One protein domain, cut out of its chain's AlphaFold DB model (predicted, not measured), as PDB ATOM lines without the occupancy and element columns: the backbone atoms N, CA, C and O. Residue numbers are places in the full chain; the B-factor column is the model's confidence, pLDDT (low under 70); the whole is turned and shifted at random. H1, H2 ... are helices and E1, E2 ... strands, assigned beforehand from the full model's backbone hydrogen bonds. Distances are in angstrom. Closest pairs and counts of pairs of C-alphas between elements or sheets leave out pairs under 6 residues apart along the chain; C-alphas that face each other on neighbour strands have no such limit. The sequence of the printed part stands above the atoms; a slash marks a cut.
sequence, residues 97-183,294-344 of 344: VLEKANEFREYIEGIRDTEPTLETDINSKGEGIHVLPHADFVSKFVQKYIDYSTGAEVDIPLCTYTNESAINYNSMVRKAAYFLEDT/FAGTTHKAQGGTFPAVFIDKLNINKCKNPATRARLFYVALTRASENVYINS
ATOM      1  N   VAL A  97     -10.370 -22.533  -2.202       93.00
ATOM      2  CA  VAL A  97      -9.019 -23.134  -2.205       93.00
ATOM      3  C   VAL A  97      -8.199 -22.677  -3.414       93.00
ATOM      4  O   VAL A  97      -7.014 -22.356  -3.278       93.00
ATOM      5  N   LEU A  98      -8.815 -22.633  -4.599       89.31
ATOM      6  CA  LEU A  98      -8.136 -22.219  -5.824       89.31
ATOM      7  C   LEU A  98      -7.812 -20.722  -5.817       89.31
ATOM      8  O   LEU A  98      -6.732 -20.334  -6.258       89.31
ATOM      9  N   GLU A  99      -8.724 -19.894  -5.310       91.81
ATOM     10  CA  GLU A  99      -8.514 -18.450  -5.178       91.81
ATOM     11  C   GLU A  99      -7.324 -18.177  -4.258       91.81
ATOM     12  O   GLU A  99      -6.380 -17.497  -4.658       91.81
ATOM     13  N   LYS A 100      -7.269 -18.843  -3.099       95.75
ATOM     14  CA  LYS A 100      -6.120 -18.737  -2.197       95.75
ATOM     15  C   LYS A 100      -4.825 -19.246  -2.830       95.75
ATOM     16  O   LYS A 100      -3.770 -18.642  -2.646       95.75
ATOM     17  N   ALA A 101      -4.870 -20.338  -3.597       94.88
ATOM     18  CA  ALA A 101      -3.700 -20.810  -4.338       94.88
ATOM     19  C   ALA A 101      -3.226 -19.776  -5.377       94.88
ATOM     20  O   ALA A 101      -2.020 -19.577  -5.533       94.88
ATOM     21  N   ASN A 102      -4.146 -19.082  -6.052       93.12
ATOM     22  CA  ASN A 102      -3.801 -18.002  -6.976       93.12
ATOM     23  C   ASN A 102      -3.130 -16.827  -6.252       93.12
ATOM     24  O   ASN A 102      -2.155 -16.305  -6.778       93.12
ATOM     25  N   GLU A 103      -3.540 -16.473  -5.030       96.44
ATOM     26  CA  GLU A 103      -2.835 -15.440  -4.251       96.44
ATOM     27  C   GLU A 103      -1.364 -15.813  -3.995       96.44
ATOM     28  O   GLU A 103      -0.471 -14.967  -4.088       96.44
ATOM     29  N   PHE A 104      -1.080 -17.091  -3.700       97.38
ATOM     30  CA  PHE A 104       0.304 -17.564  -3.559       97.38
ATOM     31  C   PHE A 104       1.054 -17.525  -4.891       97.38
ATOM     32  O   PHE A 104       2.241 -17.208  -4.897       97.38
ATOM     33  N   ARG A 105       0.378 -17.811  -6.011       95.31
ATOM     34  CA  ARG A 105       0.953 -17.656  -7.354       95.31
ATOM     35  C   ARG A 105       1.344 -16.203  -7.624       95.31
ATOM     36  O   ARG A 105       2.504 -15.957  -7.932       95.31
ATOM     37  N   GLU A 106       0.428 -15.260  -7.412       95.81
ATOM     38  CA  GLU A 106       0.668 -13.820  -7.579       95.81
ATOM     39  C   GLU A 106       1.857 -13.339  -6.741       95.81
ATOM     40  O   GLU A 106       2.667 -12.532  -7.198       95.81
ATOM     41  N   TYR A 107       1.988 -13.852  -5.514       97.19
ATOM     42  CA  TYR A 107       3.124 -13.551  -4.647       97.19
ATOM     43  C   TYR A 107       4.444 -14.109  -5.198       97.19
ATOM     44  O   TYR A 107       5.463 -13.423  -5.179       97.19
ATOM     45  N   ILE A 108       4.443 -15.334  -5.738       95.50
ATOM     46  CA  ILE A 108       5.627 -15.928  -6.383       95.50
ATOM     47  C   ILE A 108       6.026 -15.142  -7.642       95.50
ATOM     48  O   ILE A 108       7.218 -15.024  -7.929       95.50
ATOM     49  N   GLU A 109       5.052 -14.612  -8.383       93.62
ATOM     50  CA  GLU A 109       5.262 -13.780  -9.576       93.62
ATOM     51  C   GLU A 109       5.728 -12.354  -9.252       93.62
ATOM     52  O   GLU A 109       6.212 -11.656 -10.140       93.62
ATOM     53  N   GLY A 110       5.597 -11.912  -7.997       94.81
ATOM     54  CA  GLY A 110       5.870 -10.532  -7.595       94.81
ATOM     55  C   GLY A 110       4.767  -9.542  -7.988       94.81
ATOM     56  O   GLY A 110       5.000  -8.339  -7.972       94.81
ATOM     57  N   ILE A 111       3.572 -10.031  -8.341       95.50
ATOM     58  CA  ILE A 111       2.366  -9.206  -8.543       95.50
ATOM     59  C   ILE A 111       1.835  -8.723  -7.187       95.50
ATOM     60  O   ILE A 111       1.308  -7.620  -7.065       95.50
ATOM     61  N   ARG A 112       1.984  -9.566  -6.161       95.44
ATOM     62  CA  ARG A 112       1.607  -9.282  -4.780       95.44
ATOM     63  C   ARG A 112       2.860  -9.097  -3.926       95.44
ATOM     64  O   ARG A 112       3.713  -9.978  -3.891       95.44
ATOM     65  N   ASP A 113       2.922  -7.999  -3.174       94.56
ATOM     66  CA  ASP A 113       4.074  -7.674  -2.318       94.56
ATOM     67  C   ASP A 113       4.078  -8.426  -0.976       94.56
ATOM     68  O   ASP A 113       5.128  -8.651  -0.369       94.56
ATOM     69  N   THR A 114       2.898  -8.805  -0.484       95.19
ATOM     70  CA  THR A 114       2.714  -9.439   0.826       95.19
ATOM     71  C   THR A 114       2.391 -10.921   0.688       95.19
ATOM     72  O   THR A 114       1.561 -11.323  -0.126       95.19
ATOM     73  N   GLU A 115       3.036 -11.757   1.503       95.12
ATOM     74  CA  GLU A 115       2.729 -13.188   1.511       95.12
ATOM     75  C   GLU A 115       1.269 -13.399   1.959       95.12
ATOM     76  O   GLU A 115       0.873 -12.842   2.989       95.12
ATOM     77  N   PRO A 116       0.464 -14.182   1.217       96.81
ATOM     78  CA  PRO A 116      -0.928 -14.429   1.563       96.81
ATOM     79  C   PRO A 116      -1.105 -15.055   2.944       96.81
ATOM     80  O   PRO A 116      -0.368 -15.960   3.353       96.81
ATOM     81  N   THR A 117      -2.142 -14.620   3.652       95.56
ATOM     82  CA  THR A 117      -2.560 -15.228   4.912       95.56
ATOM     83  C   THR A 117      -3.506 -16.396   4.657       95.56
ATOM     84  O   THR A 117      -4.413 -16.332   3.828       95.56
ATOM     85  N   LEU A 118      -3.288 -17.480   5.402       96.56
ATOM     86  CA  LEU A 118      -4.191 -18.626   5.451       96.56
ATOM     87  C   LEU A 118      -5.148 -18.449   6.627       96.56
ATOM     88  O   LEU A 118      -4.709 -18.513   7.782       96.56
ATOM     89  N   GLU A 119      -6.417 -18.244   6.297       96.44
ATOM     90  CA  GLU A 119      -7.557 -18.064   7.194       96.44
ATOM     91  C   GLU A 119      -8.706 -18.993   6.780       96.44
ATOM     92  O   GLU A 119      -8.689 -19.547   5.679       96.44
ATOM     93  N   THR A 120      -9.658 -19.221   7.687       97.81
ATOM     94  CA  THR A 120     -10.828 -20.052   7.385       97.81
ATOM     95  C   THR A 120     -11.711 -19.337   6.372       97.81
ATOM     96  O   THR A 120     -12.155 -18.221   6.625       97.81
ATOM     97  N   ASP A 121     -11.990 -20.011   5.264       96.50
ATOM     98  CA  ASP A 121     -12.837 -19.525   4.182       96.50
ATOM     99  C   ASP A 121     -13.561 -20.721   3.561       96.50
ATOM    100  O   ASP A 121     -12.925 -21.632   3.028       96.50
ATOM    101  N   ILE A 122     -14.884 -20.760   3.698       95.31
ATOM    102  CA  ILE A 122     -15.715 -21.897   3.299       95.31
ATOM    103  C   ILE A 122     -16.921 -21.413   2.503       95.31
ATOM    104  O   ILE A 122     -17.532 -20.390   2.810       95.31
ATOM    105  N   ASN A 123     -17.298 -22.187   1.490       92.00
ATOM    106  CA  ASN A 123     -18.486 -21.915   0.695       92.00
ATOM    107  C   ASN A 123     -19.773 -22.339   1.434       92.00
ATOM    108  O   ASN A 123     -19.754 -22.904   2.531       92.00
ATOM    109  N   SER A 124     -20.927 -22.124   0.799       90.62
ATOM    110  CA  SER A 124     -22.242 -22.485   1.352       90.62
ATOM    111  C   SER A 124     -22.458 -23.989   1.584       90.62
ATOM    112  O   SER A 124     -23.397 -24.360   2.285       90.62
ATOM    113  N   LYS A 125     -21.605 -24.854   1.022       89.75
ATOM    114  CA  LYS A 125     -21.607 -26.308   1.245       89.75
ATOM    115  C   LYS A 125     -20.670 -26.738   2.381       89.75
ATOM    116  O   LYS A 125     -20.607 -27.924   2.689       89.75
ATOM    117  N   GLY A 126     -19.948 -25.802   3.002       92.62
ATOM    118  CA  GLY A 126     -18.931 -26.092   4.016       92.62
ATOM    119  C   GLY A 126     -17.601 -26.591   3.442       92.62
ATOM    120  O   GLY A 126     -16.765 -27.087   4.197       92.62
ATOM    121  N   GLU A 127     -17.397 -26.471   2.129       93.88
ATOM    122  CA  GLU A 127     -16.149 -26.831   1.452       93.88
ATOM    123  C   GLU A 127     -15.215 -25.618   1.400       93.88
ATOM    124  O   GLU A 127     -15.668 -24.496   1.164       93.88
ATOM    125  N   GLY A 128     -13.912 -25.830   1.572       95.38
ATOM    126  CA  GLY A 128     -12.925 -24.759   1.458       95.38
ATOM    127  C   GLY A 128     -11.728 -24.938   2.382       95.38
ATOM    128  O   GLY A 128     -11.216 -26.044   2.569       95.38
ATOM    129  N   ILE A 129     -11.268 -23.832   2.954       97.88
ATOM    130  CA  ILE A 129     -10.115 -23.747   3.842       97.88
ATOM    131  C   ILE A 129     -10.598 -23.713   5.288       97.88
ATOM    132  O   ILE A 129     -11.340 -22.828   5.701       97.88
ATOM    133  N   HIS A 130     -10.118 -24.662   6.082       98.31
ATOM    134  CA  HIS A 130     -10.438 -24.816   7.494       98.31
ATOM    135  C   HIS A 130      -9.158 -24.639   8.310       98.31
ATOM    136  O   HIS A 130      -8.324 -25.547   8.376       98.31
ATOM    137  N   VAL A 131      -8.982 -23.475   8.937       98.31
ATOM    138  CA  VAL A 131      -7.872 -23.239   9.867       98.31
ATOM    139  C   VAL A 131      -8.301 -23.663  11.267       98.31
ATOM    140  O   VAL A 131      -9.311 -23.196  11.788       98.31
ATOM    141  N   LEU A 132      -7.536 -24.573  11.864       98.31
ATOM    142  CA  LEU A 132      -7.853 -25.240  13.122       98.31
ATOM    143  C   LEU A 132      -6.727 -25.025  14.144       98.31
ATOM    144  O   LEU A 132      -5.551 -25.114  13.764       98.31
ATOM    145  N   PRO A 133      -7.047 -24.855  15.442       98.00
ATOM    146  CA  PRO A 133      -6.062 -24.992  16.507       98.00
ATOM    147  C   PRO A 133      -5.272 -26.295  16.354       98.00
ATOM    148  O   PRO A 133      -5.833 -27.327  15.978       98.00
ATOM    149  N   HIS A 134      -3.972 -26.275  16.661       96.00
ATOM    150  CA  HIS A 134      -3.099 -27.435  16.440       96.00
ATOM    151  C   HIS A 134      -3.652 -28.752  17.023       96.00
ATOM    152  O   HIS A 134      -3.590 -29.787  16.361       96.00
ATOM    153  N   ALA A 135      -4.234 -28.718  18.227       96.31
ATOM    154  CA  ALA A 135      -4.827 -29.897  18.858       96.31
ATOM    155  C   ALA A 135      -6.021 -30.464  18.063       96.31
ATOM    156  O   ALA A 135      -6.111 -31.680  17.873       96.31
ATOM    157  N   ASP A 136      -6.891 -29.597  17.545       98.06
ATOM    158  CA  ASP A 136      -8.064 -29.986  16.756       98.06
ATOM    159  C   ASP A 136      -7.655 -30.501  15.377       98.06
ATOM    160  O   ASP A 136      -8.201 -31.489  14.890       98.06
ATOM    161  N   PHE A 137      -6.641 -29.879  14.765       98.00
ATOM    162  CA  PHE A 137      -6.038 -30.349  13.519       98.00
ATOM    163  C   PHE A 137      -5.509 -31.782  13.655       98.00
ATOM    164  O   PHE A 137      -5.848 -32.646  12.843       98.00
ATOM    165  N   VAL A 138      -4.707 -32.045  14.696       95.81
ATOM    166  CA  VAL A 138      -4.148 -33.379  14.967       95.81
ATOM    167  C   VAL A 138      -5.270 -34.377  15.232       95.81
ATOM    168  O   VAL A 138      -5.283 -35.448  14.628       95.81
ATOM    169  N   SER A 139      -6.231 -34.016  16.086       95.25
ATOM    170  CA  SER A 139      -7.361 -34.883  16.435       95.25
ATOM    171  C   SER A 139      -8.186 -35.247  15.203       95.25
ATOM    172  O   SER A 139      -8.471 -36.419  14.980       95.25
ATOM    173  N   LYS A 140      -8.493 -34.268  14.344       96.31
ATOM    174  CA  LYS A 140      -9.235 -34.481  13.098       96.31
ATOM    175  C   LYS A 140      -8.474 -35.373  12.114       96.31
ATOM    176  O   LYS A 140      -9.082 -36.239  11.487       96.31
ATOM    177  N   PHE A 141      -7.162 -35.177  11.978       95.44
ATOM    178  CA  PHE A 141      -6.326 -36.001  11.103       95.44
ATOM    179  C   PHE A 141      -6.255 -37.452  11.583       95.44
ATOM    180  O   PHE A 141      -6.450 -38.376  10.800       95.44
ATOM    181  N   VAL A 142      -6.023 -37.655  12.882       92.81
ATOM    182  CA  VAL A 142      -5.987 -38.990  13.486       92.81
ATOM    183  C   VAL A 142      -7.348 -39.675  13.372       92.81
ATOM    184  O   VAL A 142      -7.413 -40.830  12.960       92.81
ATOM    185  N   GLN A 143      -8.437 -38.958  13.654       91.75
ATOM    186  CA  GLN A 143      -9.795 -39.494  13.572       91.75
ATOM    187  C   GLN A 143     -10.174 -39.941  12.152       91.75
ATOM    188  O   GLN A 143     -10.857 -40.948  12.007       91.75
ATOM    189  N   LYS A 144      -9.701 -39.259  11.097       92.12
ATOM    190  CA  LYS A 144      -9.918 -39.695   9.700       92.12
ATOM    191  C   LYS A 144      -9.383 -41.110   9.440       92.12
ATOM    192  O   LYS A 144      -9.919 -41.802   8.578       92.12
ATOM    193  N   TYR A 145      -8.351 -41.529  10.166       90.69
ATOM    194  CA  TYR A 145      -7.677 -42.811   9.973       90.69
ATOM    195  C   TYR A 145      -7.803 -43.756  11.172       90.69
ATOM    196  O   TYR A 145      -7.082 -44.747  11.225       90.69
ATOM    197  N   ILE A 146      -8.698 -43.482  12.126       87.69
ATOM    198  CA  ILE A 146      -8.845 -44.329  13.319       87.69
ATOM    199  C   ILE A 146      -9.375 -45.724  12.967       87.69
ATOM    200  O   ILE A 146      -8.860 -46.714  13.470       87.69
ATOM    201  N   ASP A 147     -10.309 -45.798  12.016       84.75
ATOM    202  CA  ASP A 147     -10.880 -47.045  11.492       84.75
ATOM    203  C   ASP A 147     -10.145 -47.527  10.225       84.75
ATOM    204  O   ASP A 147     -10.703 -48.242   9.385       84.75
ATOM    205  N   TYR A 148      -8.897 -47.084  10.024       85.06
ATOM    206  CA  TYR A 148      -8.121 -47.446   8.844       85.06
ATOM    207  C   TYR A 148      -7.901 -48.958   8.800       85.06
ATOM    208  O   TYR A 148      -7.232 -49.545   9.646       85.06
ATOM    209  N   SER A 149      -8.449 -49.586   7.763       84.25
ATOM    210  CA  SER A 149      -8.236 -51.004   7.505       84.25
ATOM    211  C   SER A 149      -6.851 -51.223   6.910       84.25
ATOM    212  O   SER A 149      -6.459 -50.555   5.949       84.25
ATOM    213  N   THR A 150      -6.118 -52.193   7.447       83.44
ATOM    214  CA  THR A 150      -4.784 -52.553   6.970       83.44
ATOM    215  C   THR A 150      -4.764 -52.764   5.456       83.44
ATOM    216  O   THR A 150      -5.523 -53.559   4.905       83.44
ATOM    217  N   GLY A 151      -3.885 -52.031   4.771       82.06
ATOM    218  CA  GLY A 151      -3.728 -52.121   3.319       82.06
ATOM    219  C   GLY A 151      -4.623 -51.183   2.496       82.06
ATOM    220  O   GLY A 151      -4.389 -51.068   1.290       82.06
ATOM    221  N   ALA A 152      -5.600 -50.501   3.107       85.44
ATOM    222  CA  ALA A 152      -6.515 -49.599   2.406       85.44
ATOM    223  C   ALA A 152      -5.793 -48.427   1.711       85.44
ATOM    224  O   ALA A 152      -4.633 -48.108   1.984       85.44
ATOM    225  N   GLU A 153      -6.469 -47.781   0.761       86.62
ATOM    226  CA  GLU A 153      -5.923 -46.577   0.138       86.62
ATOM    227  C   GLU A 153      -5.941 -45.392   1.106       86.62
ATOM    228  O   GLU A 153      -6.824 -45.257   1.950       86.62
ATOM    229  N   VAL A 154      -4.946 -44.519   0.959       84.69
ATOM    230  CA  VAL A 154      -4.900 -43.228   1.645       84.69
ATOM    231  C   VAL A 154      -5.320 -42.168   0.646       84.69
ATOM    232  O   VAL A 154      -4.599 -41.879  -0.309       84.69
ATOM    233  N   ASP A 155      -6.507 -41.623   0.872       84.38
ATOM    234  CA  ASP A 155      -7.208 -40.692  -0.009       84.38
ATOM    235  C   ASP A 155      -7.037 -39.224   0.411       84.38
ATOM    236  O   ASP A 155      -7.354 -38.329  -0.368       84.38
ATOM    237  N   ILE A 156      -6.547 -38.961   1.629       85.19
ATOM    238  CA  ILE A 156      -6.440 -37.614   2.212       85.19
ATOM    239  C   ILE A 156      -5.062 -37.442   2.885       85.19
ATOM    240  O   ILE A 156      -4.914 -37.673   4.091       85.19
ATOM    241  N   PRO A 157      -4.009 -37.079   2.135       90.56
ATOM    242  CA  PRO A 157      -2.666 -36.987   2.691       90.56
ATOM    243  C   PRO A 157      -2.464 -35.715   3.523       90.56
ATOM    244  O   PRO A 157      -3.139 -34.695   3.344       90.56
ATOM    245  N   LEU A 158      -1.453 -35.757   4.390       96.69
ATOM    246  CA  LEU A 158      -0.926 -34.595   5.099       96.69
ATOM    247  C   LEU A 158       0.396 -34.131   4.477       96.69
ATOM    248  O   LEU A 158       1.358 -34.893   4.379       96.69
ATOM    249  N   CYS A 159       0.448 -32.859   4.085       97.25
ATOM    250  CA  CYS A 159       1.617 -32.196   3.517       97.25
ATOM    251  C   CYS A 159       2.431 -31.464   4.596       97.25
ATOM    252  O   CYS A 159       1.916 -30.596   5.303       97.25
ATOM    253  N   THR A 160       3.727 -31.771   4.675       97.56
ATOM    254  CA  THR A 160       4.703 -31.097   5.548       97.56
ATOM    255  C   THR A 160       5.865 -30.499   4.751       97.56
ATOM    256  O   THR A 160       6.087 -30.821   3.584       97.56
ATOM    257  N   TYR A 161       6.691 -29.668   5.386       96.75
ATOM    258  CA  TYR A 161       7.978 -29.269   4.810       96.75
ATOM    259  C   TYR A 161       9.093 -30.269   5.132       96.75
ATOM    260  O   TYR A 161       9.868 -30.646   4.250       96.75
ATOM    261  N   THR A 162       9.176 -30.738   6.380       95.56
ATOM    262  CA  THR A 162      10.245 -31.636   6.830       95.56
ATOM    263  C   THR A 162       9.802 -33.095   6.869       95.56
ATOM    264  O   THR A 162       8.686 -33.428   7.273       95.56
ATOM    265  N   ASN A 163      10.731 -33.992   6.515       92.81
ATOM    266  CA  ASN A 163      10.541 -35.439   6.661       92.81
ATOM    267  C   ASN A 163      10.268 -35.837   8.116       92.81
ATOM    268  O   ASN A 163       9.483 -36.743   8.358       92.81
ATOM    269  N   GLU A 164      10.900 -35.156   9.070       94.94
ATOM    270  CA  GLU A 164      10.693 -35.389  10.501       94.94
ATOM    271  C   GLU A 164       9.227 -35.186  10.906       94.94
ATOM    272  O   GLU A 164       8.659 -36.051  11.563       94.94
ATOM    273  N   SER A 165       8.584 -34.101  10.449       96.25
ATOM    274  CA  SER A 165       7.166 -33.868  10.759       96.25
ATOM    275  C   SER A 165       6.276 -34.941  10.134       96.25
ATOM    276  O   SER A 165       5.412 -35.494  10.806       96.25
ATOM    277  N   ALA A 166       6.544 -35.321   8.878       95.81
ATOM    278  CA  ALA A 166       5.802 -36.393   8.215       95.81
ATOM    279  C   ALA A 166       5.933 -37.731   8.966       95.81
ATOM    280  O   ALA A 166       4.941 -38.425   9.169       95.81
ATOM    281  N   ILE A 167       7.137 -38.085   9.431       93.25
ATOM    282  CA  ILE A 167       7.371 -39.289  10.244       93.25
ATOM    283  C   ILE A 167       6.575 -39.225  11.556       93.25
ATOM    284  O   ILE A 167       5.964 -40.221  11.938       93.25
ATOM    285  N   ASN A 168       6.528 -38.063  12.212       94.38
ATOM    286  CA  ASN A 168       5.777 -37.890  13.453       94.38
ATOM    287  C   ASN A 168       4.267 -38.086  13.246       94.38
ATOM    288  O   ASN A 168       3.666 -38.872  13.976       94.38
ATOM    289  N   TYR A 169       3.660 -37.460  12.230       95.69
ATOM    290  CA  TYR A 169       2.235 -37.664  11.921       95.69
ATOM    291  C   TYR A 169       1.921 -39.101  11.511       95.69
ATOM    292  O   TYR A 169       0.934 -39.669  11.973       95.69
ATOM    293  N   ASN A 170       2.782 -39.722  10.701       93.62
ATOM    294  CA  ASN A 170       2.651 -41.136  10.363       93.62
ATOM    295  C   ASN A 170       2.691 -42.014  11.618       93.62
ATOM    296  O   ASN A 170       1.890 -42.932  11.740       93.62
ATOM    297  N   SER A 171       3.577 -41.719  12.575       90.69
ATOM    298  CA  SER A 171       3.633 -42.437  13.850       90.69
ATOM    299  C   SER A 171       2.374 -42.221  14.693       90.69
ATOM    300  O   SER A 171       1.919 -43.168  15.324       90.69
ATOM    301  N   MET A 172       1.786 -41.021  14.692       91.44
ATOM    302  CA  MET A 172       0.525 -40.750  15.395       91.44
ATOM    303  C   MET A 172      -0.627 -41.577  14.822       91.44
ATOM    304  O   MET A 172      -1.301 -42.263  15.584       91.44
ATOM    305  N   VAL A 173      -0.811 -41.572  13.498       90.06
ATOM    306  CA  VAL A 173      -1.857 -42.374  12.838       90.06
ATOM    307  C   VAL A 173      -1.597 -43.863  13.019       90.06
ATOM    308  O   VAL A 173      -2.507 -44.608  13.345       90.06
ATOM    309  N   ARG A 174      -0.347 -44.308  12.879       87.62
ATOM    310  CA  ARG A 174       0.015 -45.715  13.069       87.62
ATOM    311  C   ARG A 174      -0.183 -46.174  14.515       87.62
ATOM    312  O   ARG A 174      -0.559 -47.307  14.748       87.62
ATOM    313  N   LYS A 175       0.028 -45.308  15.504       85.38
ATOM    314  CA  LYS A 175      -0.368 -45.619  16.882       85.38
ATOM    315  C   LYS A 175      -1.886 -45.737  16.963       85.38
ATOM    316  O   LYS A 175      -2.360 -46.786  17.354       85.38
ATOM    317  N   ALA A 176      -2.609 -44.705  16.513       83.88
ATOM    318  CA  ALA A 176      -4.073 -44.608  16.514       83.88
ATOM    319  C   ALA A 176      -4.792 -45.811  15.877       83.88
ATOM    320  O   ALA A 176      -5.675 -46.387  16.500       83.88
ATOM    321  N   ALA A 177      -4.407 -46.179  14.656       79.56
ATOM    322  CA  ALA A 177      -5.074 -47.200  13.852       79.56
ATOM    323  C   ALA A 177      -4.736 -48.631  14.296       79.56
ATOM    324  O   ALA A 177      -5.564 -49.527  14.176       79.56
ATOM    325  N   TYR A 178      -3.526 -48.849  14.824       73.00
ATOM    326  CA  TYR A 178      -3.051 -50.171  15.247       73.00
ATOM    327  C   TYR A 178      -3.048 -50.326  16.784       73.00
ATOM    328  O   TYR A 178      -2.381 -51.210  17.309       73.00
ATOM    329  N   PHE A 179      -3.806 -49.492  17.518       57.91
ATOM    330  CA  PHE A 179      -3.868 -49.430  18.998       57.91
ATOM    331  C   PHE A 179      -4.379 -50.705  19.695       57.91
ATOM    332  O   PHE A 179      -4.581 -50.697  20.908       57.91
ATOM    333  N   LEU A 180      -4.629 -51.782  18.951       52.47
ATOM    334  CA  LEU A 180      -5.075 -53.061  19.497       52.47
ATOM    335  C   LEU A 180      -3.915 -53.961  19.952       52.47
ATOM    336  O   LEU A 180      -4.178 -55.013  20.527       52.47
ATOM    337  N   GLU A 181      -2.659 -53.556  19.741       52.97
ATOM    338  CA  GLU A 181      -1.484 -54.292  20.217       52.97
ATOM    339  C   GLU A 181      -0.739 -53.499  21.307       52.97
ATOM    340  O   GLU A 181      -0.447 -52.311  21.152       52.97
ATOM    341  N   ASP A 182      -0.415 -54.165  22.423       54.75
ATOM    342  CA  ASP A 182       0.359 -53.600  23.547       54.75
ATOM    343  C   ASP A 182       1.790 -53.180  23.133       54.75
ATOM    344  O   ASP A 182       2.492 -52.485  23.877       54.75
ATOM    345  N   THR A 183       2.231 -53.567  21.931       63.62
ATOM    346  CA  THR A 183       3.521 -53.221  21.328       63.62
ATOM    347  C   THR A 183       3.346 -52.673  19.916       63.62
ATOM    348  O   THR A 183       2.654 -53.239  19.083       63.62
ATOM    349  N   PHE A 294       0.298 -41.813   5.146       94.50
ATOM    350  CA  PHE A 294      -0.628 -40.796   5.671       94.50
ATOM    351  C   PHE A 294      -0.087 -39.366   5.571       94.50
ATOM    352  O   PHE A 294      -0.836 -38.429   5.299       94.50
ATOM    353  N   ALA A 295       1.215 -39.189   5.788       95.75
ATOM    354  CA  ALA A 295       1.886 -37.899   5.745       95.75
ATOM    355  C   ALA A 295       3.179 -37.957   4.923       95.75
ATOM    356  O   ALA A 295       3.964 -38.905   5.011       95.75
ATOM    357  N   GLY A 296       3.439 -36.896   4.163       95.00
ATOM    358  CA  GLY A 296       4.618 -36.753   3.318       95.00
ATOM    359  C   GLY A 296       5.050 -35.299   3.188       95.00
ATOM    360  O   GLY A 296       4.323 -34.371   3.536       95.00
ATOM    361  N   THR A 297       6.260 -35.080   2.673       94.69
ATOM    362  CA  THR A 297       6.667 -33.716   2.330       94.69
ATOM    363  C   THR A 297       5.850 -33.218   1.140       94.69
ATOM    364  O   THR A 297       5.534 -33.996   0.242       94.69
ATOM    365  N   THR A 298       5.562 -31.920   1.067       95.31
ATOM    366  CA  THR A 298       4.782 -31.334  -0.034       95.31
ATOM    367  C   THR A 298       5.374 -31.644  -1.414       95.31
ATOM    368  O   THR A 298       4.635 -31.873  -2.366       95.31
ATOM    369  N   HIS A 299       6.704 -31.746  -1.525       90.88
ATOM    370  CA  HIS A 299       7.380 -32.179  -2.757       90.88
ATOM    371  C   HIS A 299       6.887 -33.552  -3.248       90.88
ATOM    372  O   HIS A 299       6.786 -33.789  -4.443       90.88
ATOM    373  N   LYS A 300       6.566 -34.470  -2.329       88.81
ATOM    374  CA  LYS A 300       6.061 -35.810  -2.662       88.81
ATOM    375  C   LYS A 300       4.574 -35.844  -2.994       88.81
ATOM    376  O   LYS A 300       4.119 -36.850  -3.523       88.81
ATOM    377  N   ALA A 301       3.840 -34.774  -2.701       87.50
ATOM    378  CA  ALA A 301       2.425 -34.665  -3.033       87.50
ATOM    379  C   ALA A 301       2.185 -34.148  -4.467       87.50
ATOM    380  O   ALA A 301       1.057 -34.229  -4.952       87.50
ATOM    381  N   GLN A 302       3.218 -33.626  -5.149       87.19
ATOM    382  CA  GLN A 302       3.135 -33.169  -6.545       87.19
ATOM    383  C   GLN A 302       2.579 -34.268  -7.465       87.19
ATOM    384  O   GLN A 302       2.847 -35.451  -7.268       87.19
ATOM    385  N   GLY A 303       1.763 -33.878  -8.444       82.31
ATOM    386  CA  GLY A 303       1.033 -34.795  -9.329       82.31
ATOM    387  C   GLY A 303      -0.233 -35.433  -8.734       82.31
ATOM    388  O   GLY A 303      -1.070 -35.920  -9.486       82.31
ATOM    389  N   GLY A 304      -0.436 -35.393  -7.410       84.50
ATOM    390  CA  GLY A 304      -1.655 -35.907  -6.771       84.50
ATOM    391  C   GLY A 304      -2.851 -34.954  -6.869       84.50
ATOM    392  O   GLY A 304      -2.685 -33.744  -7.042       84.50
ATOM    393  N   THR A 305      -4.066 -35.483  -6.741       88.50
ATOM    394  CA  THR A 305      -5.298 -34.711  -6.501       88.50
ATOM    395  C   THR A 305      -6.190 -35.518  -5.565       88.50
ATOM    396  O   THR A 305      -6.384 -36.709  -5.791       88.50
ATOM    397  N   PHE A 306      -6.697 -34.877  -4.516       91.12
ATOM    398  CA  PHE A 306      -7.388 -35.519  -3.402       91.12
ATOM    399  C   PHE A 306      -8.639 -34.722  -3.016       91.12
ATOM    400  O   PHE A 306      -8.601 -33.492  -3.100       91.12
ATOM    401  N   PRO A 307      -9.716 -35.371  -2.530       92.38
ATOM    402  CA  PRO A 307     -10.903 -34.669  -2.033       92.38
ATOM    403  C   PRO A 307     -10.550 -33.651  -0.947       92.38
ATOM    404  O   PRO A 307     -10.984 -32.499  -0.989       92.38
ATOM    405  N   ALA A 308      -9.671 -34.043  -0.022       94.94
ATOM    406  CA  ALA A 308      -9.136 -33.144   0.981       94.94
ATOM    407  C   ALA A 308      -7.631 -33.321   1.197       94.94
ATOM    408  O   ALA A 308      -7.065 -34.366   0.880       94.94
ATOM    409  N   VAL A 309      -6.995 -32.305   1.782       96.12
ATOM    410  CA  VAL A 309      -5.577 -32.326   2.170       96.12
ATOM    411  C   VAL A 309      -5.391 -31.663   3.531       96.12
ATOM    412  O   VAL A 309      -5.978 -30.621   3.815       96.12
ATOM    413  N   PHE A 310      -4.537 -32.243   4.374       98.38
ATOM    414  CA  PHE A 310      -4.068 -31.597   5.602       98.38
ATOM    415  C   PHE A 310      -2.743 -30.872   5.336       98.38
ATOM    416  O   PHE A 310      -1.852 -31.416   4.686       98.38
ATOM    417  N   ILE A 311      -2.578 -29.654   5.846       98.38
ATOM    418  CA  ILE A 311      -1.376 -28.835   5.669       98.38
ATOM    419  C   ILE A 311      -0.818 -28.445   7.037       98.38
ATOM    420  O   ILE A 311      -1.429 -27.688   7.790       98.38
ATOM    421  N   ASP A 312       0.392 -28.916   7.334       98.38
ATOM    422  CA  ASP A 312       1.140 -28.497   8.521       98.38
ATOM    423  C   ASP A 312       1.827 -27.143   8.267       98.38
ATOM    424  O   ASP A 312       3.035 -27.061   8.013       98.38
ATOM    425  N   LYS A 313       1.035 -26.065   8.301       98.00
ATOM    426  CA  LYS A 313       1.473 -24.670   8.128       98.00
ATOM    427  C   LYS A 313       2.585 -24.300   9.101       98.00
ATOM    428  O   LYS A 313       3.563 -23.686   8.679       98.00
ATOM    429  N   LEU A 314       2.491 -24.701  10.371       97.31
ATOM    430  CA  LEU A 314       3.540 -24.432  11.362       97.31
ATOM    431  C   LEU A 314       4.889 -25.037  10.950       97.31
ATOM    432  O   LEU A 314       5.935 -24.404  11.111       97.31
ATOM    433  N   ASN A 315       4.892 -26.243  10.377       98.06
ATOM    434  CA  ASN A 315       6.110 -26.844   9.845       98.06
ATOM    435  C   ASN A 315       6.567 -26.217   8.525       98.06
ATOM    436  O   ASN A 315       7.769 -25.998   8.362       98.06
ATOM    437  N   ILE A 316       5.648 -25.885   7.612       97.94
ATOM    438  CA  ILE A 316       5.976 -25.200   6.351       97.94
ATOM    439  C   ILE A 316       6.611 -23.830   6.608       97.94
ATOM    440  O   ILE A 316       7.607 -23.488   5.971       97.94
ATOM    441  N   ASN A 317       6.148 -23.105   7.626       97.44
ATOM    442  CA  ASN A 317       6.714 -21.821   8.040       97.44
ATOM    443  C   ASN A 317       8.165 -21.906   8.543       97.44
ATOM    444  O   ASN A 317       8.854 -20.890   8.598       97.44
ATOM    445  N   LYS A 318       8.686 -23.107   8.841       97.38
ATOM    446  CA  LYS A 318      10.122 -23.302   9.122       97.38
ATOM    447  C   LYS A 318      10.991 -23.117   7.870       97.38
ATOM    448  O   LYS A 318      12.207 -22.945   7.992       97.38
ATOM    449  N   CYS A 319      10.410 -23.160   6.666       96.50
ATOM    450  CA  CYS A 319      11.102 -22.815   5.431       96.50
ATOM    451  C   CYS A 319      11.408 -21.310   5.414       96.50
ATOM    452  O   CYS A 319      10.511 -20.473   5.308       96.50
ATOM    453  N   LYS A 320      12.696 -20.963   5.529       95.31
ATOM    454  CA  LYS A 320      13.146 -19.566   5.623       95.31
ATOM    455  C   LYS A 320      13.079 -18.812   4.296       95.31
ATOM    456  O   LYS A 320      12.968 -17.595   4.321       95.31
ATOM    457  N   ASN A 321      13.179 -19.515   3.166       94.75
ATOM    458  CA  ASN A 321      13.096 -18.897   1.846       94.75
ATOM    459  C   ASN A 321      11.618 -18.594   1.522       94.75
ATOM    460  O   ASN A 321      10.852 -19.549   1.382       94.75
ATOM    461  N   PRO A 322      11.211 -17.316   1.390       94.75
ATOM    462  CA  PRO A 322       9.806 -16.961   1.171       94.75
ATOM    463  C   PRO A 322       9.239 -17.516  -0.138       94.75
ATOM    464  O   PRO A 322       8.137 -18.049  -0.146       94.75
ATOM    465  N   ALA A 323      10.013 -17.487  -1.227       93.12
ATOM    466  CA  ALA A 323       9.573 -18.013  -2.517       93.12
ATOM    467  C   ALA A 323       9.358 -19.536  -2.469       93.12
ATOM    468  O   ALA A 323       8.355 -20.046  -2.961       93.12
ATOM    469  N   THR A 324      10.267 -20.286  -1.834       94.88
ATOM    470  CA  THR A 324      10.090 -21.733  -1.628       94.88
ATOM    471  C   THR A 324       8.904 -22.021  -0.712       94.88
ATOM    472  O   THR A 324       8.135 -22.938  -0.991       94.88
ATOM    473  N   ARG A 325       8.723 -21.240   0.358       97.06
ATOM    474  CA  ARG A 325       7.590 -21.376   1.279       97.06
ATOM    475  C   ARG A 325       6.250 -21.144   0.579       97.06
ATOM    476  O   ARG A 325       5.367 -21.990   0.688       97.06
ATOM    477  N   ALA A 326       6.134 -20.082  -0.211       97.50
ATOM    478  CA  ALA A 326       4.945 -19.807  -1.008       97.50
ATOM    479  C   ALA A 326       4.643 -20.942  -1.999       97.50
ATOM    480  O   ALA A 326       3.498 -21.369  -2.113       97.50
ATOM    481  N   ARG A 327       5.671 -21.515  -2.644       97.00
ATOM    482  CA  ARG A 327       5.515 -22.698  -3.512       97.00
ATOM    483  C   ARG A 327       5.051 -23.939  -2.746       97.00
ATOM    484  O   ARG A 327       4.256 -24.707  -3.279       97.00
ATOM    485  N   LEU A 328       5.506 -24.145  -1.505       97.50
ATOM    486  CA  LEU A 328       5.009 -25.234  -0.652       97.50
ATOM    487  C   LEU A 328       3.509 -25.062  -0.373       97.50
ATOM    488  O   LEU A 328       2.756 -26.023  -0.504       97.50
ATOM    489  N   PHE A 329       3.053 -23.853  -0.039       98.00
ATOM    490  CA  PHE A 329       1.623 -23.601   0.152       98.00
ATOM    491  C   PHE A 329       0.832 -23.758  -1.145       98.00
ATOM    492  O   PHE A 329      -0.160 -24.481  -1.156       98.00
ATOM    493  N   TYR A 330       1.309 -23.180  -2.248       97.12
ATOM    494  CA  TYR A 330       0.693 -23.318  -3.565       97.12
ATOM    495  C   TYR A 330       0.510 -24.786  -3.975       97.12
ATOM    496  O   TYR A 330      -0.592 -25.216  -4.324       97.12
ATOM    497  N   VAL A 331       1.573 -25.593  -3.891       95.94
ATOM    498  CA  VAL A 331       1.492 -27.018  -4.229       95.94
ATOM    499  C   VAL A 331       0.499 -27.723  -3.320       95.94
ATOM    500  O   VAL A 331      -0.377 -28.408  -3.838       95.94
ATOM    501  N   ALA A 332       0.594 -27.539  -1.999       96.69
ATOM    502  CA  ALA A 332      -0.275 -28.219  -1.043       96.69
ATOM    503  C   ALA A 332      -1.762 -27.865  -1.238       96.69
ATOM    504  O   ALA A 332      -2.596 -28.766  -1.261       96.69
ATOM    505  N   LEU A 333      -2.087 -26.583  -1.455       96.00
ATOM    506  CA  LEU A 333      -3.450 -26.118  -1.738       96.00
ATOM    507  C   LEU A 333      -3.990 -26.726  -3.037       96.00
ATOM    508  O   LEU A 333      -5.087 -27.273  -3.058       96.00
ATOM    509  N   THR A 334      -3.196 -26.714  -4.114       93.31
ATOM    510  CA  THR A 334      -3.624 -27.231  -5.429       93.31
ATOM    511  C   THR A 334      -3.765 -28.752  -5.494       93.31
ATOM    512  O   THR A 334      -4.169 -29.274  -6.535       93.31
ATOM    513  N   ARG A 335      -3.410 -29.478  -4.425       92.56
ATOM    514  CA  ARG A 335      -3.672 -30.918  -4.323       92.56
ATOM    515  C   ARG A 335      -5.107 -31.219  -3.887       92.56
ATOM    516  O   ARG A 335      -5.568 -32.322  -4.154       92.56
ATOM    517  N   ALA A 336      -5.797 -30.285  -3.231       93.00
ATOM    518  CA  ALA A 336      -7.165 -30.484  -2.768       93.00
ATOM    519  C   ALA A 336      -8.190 -30.069  -3.833       93.00
ATOM    520  O   ALA A 336      -8.069 -29.003  -4.436       93.00
ATOM    521  N   SER A 337      -9.216 -30.895  -4.042       90.12
ATOM    522  CA  SER A 337     -10.361 -30.556  -4.890       90.12
ATOM    523  C   SER A 337     -11.532 -29.957  -4.116       90.12
ATOM    524  O   SER A 337     -12.318 -29.236  -4.724       90.12
ATOM    525  N   GLU A 338     -11.659 -30.227  -2.811       92.50
ATOM    526  CA  GLU A 338     -12.788 -29.751  -1.997       92.50
ATOM    527  C   GLU A 338     -12.328 -29.067  -0.706       92.50
ATOM    528  O   GLU A 338     -12.688 -27.918  -0.465       92.50
ATOM    529  N   ASN A 339     -11.532 -29.746   0.126       95.75
ATOM    530  CA  ASN A 339     -11.231 -29.270   1.478       95.75
ATOM    531  C   ASN A 339      -9.736 -29.205   1.785       95.75
ATOM    532  O   ASN A 339      -8.963 -30.104   1.464       95.75
ATOM    533  N   VAL A 340      -9.333 -28.169   2.507       97.31
ATOM    534  CA  VAL A 340      -7.993 -28.056   3.076       97.31
ATOM    535  C   VAL A 340      -8.112 -27.808   4.571       97.31
ATOM    536  O   VAL A 340      -8.770 -26.863   4.991       97.31
ATOM    537  N   TYR A 341      -7.443 -28.626   5.378       98.38
ATOM    538  CA  TYR A 341      -7.331 -28.427   6.824       98.38
ATOM    539  C   TYR A 341      -5.934 -27.920   7.154       98.38
ATOM    540  O   TYR A 341      -4.953 -28.479   6.669       98.38
ATOM    541  N   ILE A 342      -5.819 -26.872   7.965       98.38
ATOM    542  CA  ILE A 342      -4.548 -26.185   8.222       98.38
ATOM    543  C   ILE A 342      -4.385 -25.959   9.719       98.38
ATOM    544  O   ILE A 342      -5.321 -25.504  10.367       98.38
ATOM    545  N   ASN A 343      -3.207 -26.244  10.278       97.75
ATOM    546  CA  ASN A 343      -2.941 -25.922  11.681       97.75
ATOM    547  C   ASN A 343      -2.583 -24.436  11.891       97.75
ATOM    548  O   ASN A 343      -1.889 -23.827  11.074       97.75
ATOM    549  N   SER A 344      -3.053 -23.857  12.999       92.81
ATOM    550  CA  SER A 344      -2.700 -22.506  13.471       92.81
ATOM    551  C   SER A 344      -1.823 -22.522  14.707       92.81
ATOM    552  O   SER A 344      -2.123 -23.349  15.606       92.81
TER     553      SER A 344
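Overview. This is residues 97 to 183 and 294 to 344 of the 344 residues of the protein "UvrD_C_2 domain-containing protein" of marine metagenome (UniProt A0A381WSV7). A twisted sheet of five parallel strands makes the core, with H2 packed over one face and H6 over the other, while H3 covers the edge strand E3. H1 packs beside H6, running opposite ways, and only grazes the sheet; the short H4 is on the same face as H6. The printed part has 138 residues with six named helices and five named strands, in the order H1 E1 H2 E2 H3 E3 H4 E4 H5 H6 E5, of mixed class, helices and strands. The sheet's order is E1 E5 E4 E2 E3, and its strands' lines turn by 101 degrees from edge to edge. The whole is compact, with a radius of gyration of the C-alphas of 15.1 A, and only just elongated, spanning 54 by 35 by 28 A.

Arrangement. Start at edge strand E1, residues 128 to 132, beside E5, residues 336 to 343, where N 130 and O 340 are 2.8 A apart. E5 bends by 70 degrees at residue 339; its other neighbour, parallel to it, is E4, residues 306 to 311, with N 311 and O 341 within hydrogen-bond range at 2.8 A. Next come E2, residues 158 to 160, with N 159 and O 310 at 2.8 A, and edge strand E3, residues 295 to 297, with N 160 and O 296 at 2.9 A. H2, residues 134 to 144, lies over E5 and E4 at a height of 8.2 A over the sheet. H6, residues 322 to 333, lies over E4 on the opposite face, at 9.7 A. H1, residues 97 to 109, touches H6 at a shallow tilt of 22 degrees, opposite ways, the closest C-alphas, of Ala 101 and Tyr 330, being 5.1 A apart. H3, residues 163 to 177, is on the sheet; its closest C-alphas to E3 are those of Ala 166 and Ala 295, 4.9 A. With residues 172 to 176 alone H3 touches H2, closest at the C-alphas of Val 142 and Val 173, 5.4 A. H4, residues 298 to 301, touches H6, closest at the C-alphas of Thr 298 and Ala 332, 6.0 A. H5, residues 313 to 316, stands at the sheet's level. E4, H5, H6 and E5 form a strand-helix-strand unit, parallel neighbour strands joined through helices, with a right-handed crossover. E1, H2, E2 and E3, H4, E4 are split units, other strands between their two, also right-handed. Every O i to N i+4 pair is within hydrogen-bond range in H1, H2, H3 and H6; H4 and H5 are too short for one.

Along the chain. Find C-alpha 97 at (-9.019, -23.134, -2.205), where H1 begins its 18.6 A. H3 runs 20.8 A from C-alpha 163 at (10.541, -35.439, 6.661). H6 spans 16.4 A, H2 15.6 A and E5 15.7 A, ending at C-alpha 343 at (-2.941, -25.922, 11.681).

Size, cuts and confidence. The C-alphas farthest apart, of Ile 111 and Asp 182, are 54.8 A apart. Residues 184 to 293 are not printed, and C-alphas 183 and 294 are 20.4 A apart across the cut. Look for long links at residues 110 to 127 and 145 to 157. Mean pLDDT of the printed part is 92.1, with residues 179 to 183 under 70.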